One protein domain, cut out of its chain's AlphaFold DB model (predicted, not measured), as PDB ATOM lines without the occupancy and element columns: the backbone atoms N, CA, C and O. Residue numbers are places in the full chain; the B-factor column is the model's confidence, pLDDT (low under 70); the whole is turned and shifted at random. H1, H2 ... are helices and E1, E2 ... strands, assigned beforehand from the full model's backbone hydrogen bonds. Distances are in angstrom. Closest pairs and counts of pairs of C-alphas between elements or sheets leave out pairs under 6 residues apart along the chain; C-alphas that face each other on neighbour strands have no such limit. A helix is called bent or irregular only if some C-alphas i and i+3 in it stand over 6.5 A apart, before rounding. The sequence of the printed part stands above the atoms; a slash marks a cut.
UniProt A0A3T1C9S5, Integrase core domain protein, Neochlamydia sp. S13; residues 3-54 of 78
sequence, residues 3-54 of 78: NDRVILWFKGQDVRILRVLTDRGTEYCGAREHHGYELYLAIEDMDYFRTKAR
ATOM      1  N   ASN A   3     -39.502  22.836 -29.442       74.88
ATOM      2  CA  ASN A   3     -40.624  23.367 -28.668       74.88
ATOM      3  C   ASN A   3     -40.954  22.539 -27.418       74.88
ATOM      4  O   ASN A   3     -41.215  23.122 -26.370       74.88
ATOM      5  N   ASP A   4     -40.831  21.210 -27.479       76.06
ATOM      6  CA  ASP A   4     -41.140  20.328 -26.340       76.06
ATOM      7  C   ASP A   4     -40.208  20.550 -25.143       76.06
ATOM      8  O   ASP A   4     -40.558  20.248 -24.008       76.06
ATOM      9  N   ARG A   5     -39.007  21.089 -25.384       82.25
ATOM     10  CA  ARG A   5     -38.028  21.391 -24.330       82.25
ATOM     11  C   ARG A   5     -38.127  22.837 -23.869       82.25
ATOM     12  O   ARG A   5     -38.092  23.107 -22.674       82.25
ATOM     13  N   VAL A   6     -38.254  23.764 -24.817       83.31
ATOM     14  CA  VAL A   6     -38.251  25.203 -24.533       83.31
ATOM     15  C   VAL A   6     -39.490  25.614 -23.742       83.31
ATOM     16  O   VAL A   6     -39.372  26.366 -22.779       83.31
ATOM     17  N   ILE A   7     -40.667  25.092 -24.088       82.19
ATOM     18  CA  ILE A   7     -41.912  25.515 -23.435       82.19
ATOM     19  C   ILE A   7     -41.971  25.017 -21.986       82.19
ATOM     20  O   ILE A   7     -42.305  25.781 -21.081       82.19
ATOM     21  N   LEU A   8     -41.558  23.768 -21.744       86.06
ATOM     22  CA  LEU A   8     -41.447  23.222 -20.387       86.06
ATOM     23  C   LEU A   8     -40.444  24.004 -19.531       86.06
ATOM     24  O   LEU A   8     -40.689  24.212 -18.344       86.06
ATOM     25  N   TRP A   9     -39.346  24.474 -20.128       88.69
ATOM     26  CA  TRP A   9     -38.362  25.291 -19.425       88.69
ATOM     27  C   TRP A   9     -38.965  26.615 -18.934       88.69
ATOM     28  O   TRP A   9     -38.852  26.916 -17.749       88.69
ATOM     29  N   PHE A  10     -39.679  27.358 -19.791       87.81
ATOM     30  CA  PHE A  10     -40.338  28.613 -19.392       87.81
ATOM     31  C   PHE A  10     -41.438  28.403 -18.343       87.81
ATOM     32  O   PHE A  10     -41.525  29.192 -17.402       87.81
ATOM     33  N   LYS A  11     -42.212  27.310 -18.440       85.12
ATOM     34  CA  LYS A  11     -43.178  26.929 -17.395       85.12
ATOM     35  C   LYS A  11     -42.505  26.718 -16.040       85.12
ATOM     36  O   LYS A  11     -43.014  27.184 -15.029       85.12
ATOM     37  N   GLY A  12     -41.348  26.055 -16.014       89.88
ATOM     38  CA  GLY A  12     -40.575  25.854 -14.785       89.88
ATOM     39  C   GLY A  12     -40.003  27.142 -14.183       89.88
ATOM     40  O   GLY A  12     -39.656  27.150 -13.007       89.88
ATOM     41  N   GLN A  13     -39.900  28.218 -14.967       91.06
ATOM     42  CA  GLN A  13     -39.478  29.542 -14.497       91.06
ATOM     43  C   GLN A  13     -40.661  30.450 -14.108       91.06
ATOM     44  O   GLN A  13     -40.432  31.613 -13.791       91.06
ATOM     45  N   ASP A  14     -41.905  29.953 -14.158       89.12
ATOM     46  CA  ASP A  14     -43.138  30.737 -13.954       89.12
ATOM     47  C   ASP A  14     -43.257  31.955 -14.900       89.12
ATOM     48  O   ASP A  14     -43.831  32.995 -14.582       89.12
ATOM     49  N   VAL A  15     -42.693  31.834 -16.108       88.81
ATOM     50  CA  VAL A  15     -42.747  32.881 -17.136       88.81
ATOM     51  C   VAL A  15     -43.831  32.539 -18.150       88.81
ATOM     52  O   VAL A  15     -43.747  31.538 -18.864       88.81
ATOM     53  N   ARG A  16     -44.834  33.415 -18.268       84.06
ATOM     54  CA  ARG A  16     -45.882  33.282 -19.286       84.06
ATOM     55  C   ARG A  16     -45.326  33.606 -20.674       84.06
ATOM     56  O   ARG A  16     -44.875  34.723 -20.928       84.06
ATOM     57  N   ILE A  17     -45.423  32.650 -21.594       84.06
ATOM     58  CA  ILE A  17     -45.162  32.879 -23.017       84.06
ATOM     59  C   ILE A  17     -46.400  33.547 -23.613       84.06
ATOM     60  O   ILE A  17     -47.491  32.999 -23.542       84.06
ATOM     61  N   LEU A  18     -46.237  34.739 -24.186       82.94
ATOM     62  CA  LEU A  18     -47.350  35.468 -24.803       82.94
ATOM     63  C   LEU A  18     -47.542  35.077 -26.266       82.94
ATOM     64  O   LEU A  18     -48.671  34.933 -26.722       82.94
ATOM     65  N   ARG A  19     -46.434  34.955 -27.009       80.12
ATOM     66  CA  ARG A  19     -46.450  34.679 -28.447       80.12
ATOM     67  C   ARG A  19     -45.308  33.770 -28.865       80.12
ATOM     68  O   ARG A  19     -44.185  33.942 -28.392       80.12
ATOM     69  N   VAL A  20     -45.572  32.890 -29.826       79.88
ATOM     70  CA  VAL A  20     -44.546  32.074 -30.491       79.88
ATOM     71  C   VAL A  20     -44.355  32.540 -31.936       79.88
ATOM     72  O   VAL A  20     -45.309  32.651 -32.711       79.88
ATOM     73  N   LEU A  21     -43.102  32.818 -32.311       76.06
ATOM     74  CA  LEU A  21     -42.725  33.128 -33.689       76.06
ATOM     75  C   LEU A  21     -42.381  31.828 -34.420       76.06
ATOM     76  O   LEU A  21     -41.364  31.203 -34.128       76.06
ATOM     77  N   THR A  22     -43.212  31.425 -35.377       71.06
ATOM     78  CA  THR A  22     -42.960  30.225 -36.191       71.06
ATOM     79  C   THR A  22     -42.349  30.625 -37.531       71.06
ATOM     80  O   THR A  22     -42.892  31.513 -38.196       71.06
ATOM     81  N   ASP A  23     -41.269  29.968 -37.966       61.59
ATOM     82  CA  ASP A  23     -40.701  30.214 -39.298       61.59
ATOM     83  C   ASP A  23     -41.651  29.678 -40.379       61.59
ATOM     84  O   ASP A  23     -41.915  28.477 -40.455       61.59
ATOM     85  N   ARG A  24     -42.249  30.593 -41.158       57.94
ATOM     86  CA  ARG A  24     -43.263  30.368 -42.216       57.94
ATOM     87  C   ARG A  24     -44.525  29.591 -41.829       57.94
ATOM     88  O   ARG A  24     -45.446  29.495 -42.639       57.94
ATOM     89  N   GLY A  25     -44.574  29.023 -40.630       58.84
ATOM     90  CA  GLY A  25     -45.591  28.075 -40.204       58.84
ATOM     91  C   GLY A  25     -45.636  26.797 -41.043       58.84
ATOM     92  O   GLY A  25     -46.570  26.036 -40.859       58.84
ATOM     93  N   THR A  26     -44.694  26.519 -41.956       58.88
ATOM     94  CA  THR A  26     -44.803  25.357 -42.870       58.88
ATOM     95  C   THR A  26     -44.689  24.020 -42.152       58.88
ATOM     96  O   THR A  26     -45.260  23.041 -42.610       58.88
ATOM     97  N   GLU A  27     -43.995  23.991 -41.015       60.22
ATOM     98  CA  GLU A  27     -43.903  22.809 -40.149       60.22
ATOM     99  C   GLU A  27     -45.261  22.437 -39.525       60.22
ATOM    100  O   GLU A  27     -45.466  21.289 -39.148       60.22
ATOM    101  N   TYR A  28     -46.198  23.391 -39.466       59.53
ATOM    102  CA  TYR A  28     -47.518  23.232 -38.847       59.53
ATOM    103  C   TYR A  28     -48.683  23.513 -39.818       59.53
ATOM    104  O   TYR A  28     -49.833  23.225 -39.507       59.53
ATOM    105  N   CYS A  29     -48.412  24.020 -41.028       55.00
ATOM    106  CA  CYS A  29     -49.419  24.268 -42.057       55.00
ATOM    107  C   CYS A  29     -49.757  22.969 -42.805       55.00
ATOM    108  O   CYS A  29     -49.082  22.608 -43.768       55.00
ATOM    109  N   GLY A  30     -50.872  22.334 -42.434       56.41
ATOM    110  CA  GLY A  30     -51.734  21.680 -43.427       56.41
ATOM    111  C   GLY A  30     -51.820  20.153 -43.440       56.41
ATOM    112  O   GLY A  30     -52.563  19.630 -44.265       56.41
ATOM    113  N   ALA A  31     -51.143  19.428 -42.549       57.78
ATOM    114  CA  ALA A  31     -51.383  17.991 -42.387       57.78
ATOM    115  C   ALA A  31     -52.138  17.730 -41.080       57.78
ATOM    116  O   ALA A  31     -51.833  18.345 -40.057       57.78
ATOM    117  N   ARG A  32     -53.118  16.819 -41.096       54.22
ATOM    118  CA  ARG A  32     -53.974  16.545 -39.928       54.22
ATOM    119  C   ARG A  32     -53.154  16.060 -38.723       54.22
ATOM    120  O   ARG A  32     -53.481  16.377 -37.584       54.22
ATOM    121  N   GLU A  33     -52.055  15.364 -39.002       61.53
ATOM    122  CA  GLU A  33     -51.004  14.951 -38.069       61.53
ATOM    123  C   GLU A  33     -50.198  16.106 -37.429       61.53
ATOM    124  O   GLU A  33     -49.645  15.918 -36.348       61.53
ATOM    125  N   HIS A  34     -50.159  17.305 -38.023       59.94
ATOM    126  CA  HIS A  34     -49.384  18.455 -37.525       59.94
ATOM    127  C   HIS A  34     -50.216  19.516 -36.779       59.94
ATOM    128  O   HIS A  34     -49.640  20.440 -36.200       59.94
ATOM    129  N   HIS A  35     -51.544  19.353 -36.674       65.69
ATOM    130  CA  HIS A  35     -52.394  20.222 -35.838       65.69
ATOM    131  C   HIS A  35     -52.114  20.100 -34.336       65.69
ATOM    132  O   HIS A  35     -52.550  20.954 -33.569       65.69
ATOM    133  N   GLY A  36     -51.392  19.064 -33.890       69.12
ATOM    134  CA  GLY A  36     -51.101  18.866 -32.467       69.12
ATOM    135  C   GLY A  36     -50.429  20.080 -31.821       69.12
ATOM    136  O   GLY A  36     -50.738  20.418 -30.682       69.12
ATOM    137  N   TYR A  37     -49.575  20.785 -32.566       72.38
ATOM    138  CA  TYR A  37     -48.913  21.982 -32.055       72.38
ATOM    139  C   TYR A  37     -49.821  23.220 -32.067       72.38
ATOM    140  O   TYR A  37     -49.801  23.990 -31.114       72.38
ATOM    141  N   GLU A  38     -50.672  23.392 -33.084       72.69
ATOM    142  CA  GLU A  38     -51.674  24.471 -33.096       72.69
ATOM    143  C   GLU A  38     -52.689  24.307 -31.953       72.69
ATOM    144  O   GLU A  38     -53.018  25.276 -31.274       72.69
ATOM    145  N   LEU A  39     -53.129  23.071 -31.686       74.62
ATOM    146  CA  LEU A  39     -54.002  22.745 -30.555       74.62
ATOM    147  C   LEU A  39     -53.314  23.011 -29.218       74.62
ATOM    148  O   LEU A  39     -53.932  23.558 -28.311       74.62
ATOM    149  N   TYR A  40     -52.038  22.648 -29.099       76.31
ATOM    150  CA  TYR A  40     -51.251  22.929 -27.905       76.31
ATOM    151  C   TYR A  40     -51.157  24.435 -27.628       76.31
ATOM    152  O   TYR A  40     -51.417  24.867 -26.510       76.31
ATOM    153  N   LEU A  41     -50.852  25.242 -28.649       76.56
ATOM    154  CA  LEU A  41     -50.809  26.700 -28.517       76.56
ATOM    155  C   LEU A  41     -52.173  27.274 -28.108       76.56
ATOM    156  O   LEU A  41     -52.223  28.135 -27.237       76.56
ATOM    157  N   ALA A  42     -53.268  26.757 -28.672       76.19
ATOM    158  CA  ALA A  42     -54.620  27.182 -28.313       76.19
ATOM    159  C   ALA A  42     -55.009  26.807 -26.871       76.19
ATOM    160  O   ALA A  42     -55.628  27.609 -26.178       76.19
ATOM    161  N   ILE A  43     -54.645  25.608 -26.401       79.06
ATOM    162  CA  ILE A  43     -54.906  25.158 -25.020       79.06
ATOM    163  C   ILE A  43     -54.134  26.013 -24.011       79.06
ATOM    164  O   ILE A  43     -54.641  26.314 -22.933       79.06
ATOM    165  N   GLU A  44     -52.910  26.398 -24.356       77.12
ATOM    166  CA  GLU A  44     -52.032  27.210 -23.513       77.12
ATOM    167  C   GLU A  44     -52.279  28.724 -23.659       77.12
ATOM    168  O   GLU A  44     -51.527  29.513 -23.090       77.12
ATOM    169  N   ASP A  45     -53.313  29.126 -24.411       78.31
ATOM    170  CA  ASP A  45     -53.683  30.525 -24.680       78.31
ATOM    171  C   ASP A  45     -52.513  31.364 -25.237       78.31
ATOM    172  O   ASP A  45     -52.304  32.528 -24.888       78.31
ATOM    173  N   MET A  46     -51.696  30.740 -26.092       82.19
ATOM    174  CA  MET A  46     -50.546  31.366 -26.743       82.19
ATOM    175  C   MET A  46     -50.886  31.786 -28.173       82.19
ATOM    176  O   MET A  46     -51.181  30.959 -29.038       82.19
ATOM    177  N   ASP A  47     -50.730  33.077 -28.455       74.94
ATOM    178  CA  ASP A  47     -50.802  33.612 -29.814       74.94
ATOM    179  C   ASP A  47     -49.631  33.085 -30.670       74.94
ATOM    180  O   ASP A  47     -48.501  32.909 -30.201       74.94
ATOM    181  N   TYR A  48     -49.847  32.944 -31.978       74.56
ATOM    182  CA  TYR A  48     -48.771  32.677 -32.933       74.56
ATOM    183  C   TYR A  48     -48.804  33.648 -34.109       74.56
ATOM    184  O   TYR A  48     -49.861  34.020 -34.616       74.56
ATOM    185  N   PHE A  49     -47.619  34.054 -34.569       69.81
ATOM    186  CA  PHE A  49     -47.476  34.874 -35.769       69.81
ATOM    187  C   PHE A  49     -46.631  34.147 -36.810       69.81
ATOM    188  O   PHE A  49     -45.527  33.672 -36.528       69.81
ATOM    189  N   ARG A  50     -47.146  34.085 -38.042       68.19
ATOM    190  CA  ARG A  50     -46.421  33.533 -39.188       68.19
ATOM    191  C   ARG A  50     -45.637  34.638 -39.872       68.19
ATOM    192  O   ARG A  50     -46.213  35.578 -40.419       68.19
ATOM    193  N   THR A  51     -44.319  34.498 -39.910       63.66
ATOM    194  CA  THR A  51     -43.485  35.342 -40.761       63.66
ATOM    195  C   THR A  51     -43.680  34.930 -42.215       63.66
ATOM    196  O   THR A  51     -43.381  33.805 -42.618       63.66
ATOM    197  N   LYS A  52     -44.184  35.847 -43.050       65.25
ATOM    198  CA  LYS A  52     -44.095  35.663 -44.502       65.25
ATOM    199  C   LYS A  52     -42.622  35.805 -44.873       65.25
ATOM    200  O   LYS A  52     -42.081  36.910 -44.819       65.25
ATOM    201  N   ALA A  53     -41.966  34.697 -45.215       61.72
ATOM    202  CA  ALA A  53     -40.600  34.757 -45.716       61.72
ATOM    203  C   ALA A  53     -40.586  35.635 -46.970       61.72
ATOM    204  O   ALA A  53     -41.236  35.330 -47.974       61.72
ATOM    205  N   ARG A  54     -39.857  36.747 -46.902       64.38
ATOM    206  CA  ARG A  54     -39.588  37.570 -48.076       64.38
ATOM    207  C   ARG A  54     -38.776  36.691 -49.025       64.38
ATOM    208  O   ARG A  54     -37.750  36.147 -48.616       64.38
TER     209      ARG A  54
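What this domain is: This is residues 3 to 54 of the 78 residues of the protein "Integrase core domain protein" of Neochlamydia sp. S13 (UniProt A0A3T1C9S5). A narrow ribbon of two parallel strands, E1 and E2, has helix H2 off one side with few contacts to it, while helix H1 lies apart from H2 and E2, and residues 8 to 14 stick out. The 52 printed residues, of mixed class, run H1, E1, H2, E2. The whole is only just compact, close to loose, with a radius of gyration of the C-alphas of 11.7 A and spans of 33 by 26 by 18 A.

How they stand to each other: E1, residues 19 to 23, and E2, residues 47 to 51, are parallel at 27 degrees; N 20 and O 47 are 3.0 A apart, within hydrogen-bond range. With H2, residues 32 to 43, they form a strand-helix-strand unit, two parallel strands joined through a helix, with a right-handed crossover. The closest C-alphas of H2 and E2, those of Leu 41 and Asp 47, are 7.0 A apart. H1, residues 3 to 12, is apart from H2 and E2. O i to N i+4 pairs within range number 5 of 6 in H1 and 5 of 8 in H2.

Where its parts are: E1 spans 13.1 A and E2 13.3 A, ending at C-alpha 51 (-43.485, 35.342, -40.761). H2 spans 17.2 A and is only just irregular: C-alphas 33 and 36 are 6.8 A apart. H1 spans 14.1 A from C-alpha 3 (-40.624, 23.367, -28.668).

The domain as a whole: The C-alphas farthest apart, of Gly 12 and Arg 54, are 35.3 A apart. The printed part has no cut and no long link. pLDDT is under 70 in residues 23 to 36 and 49 to 54.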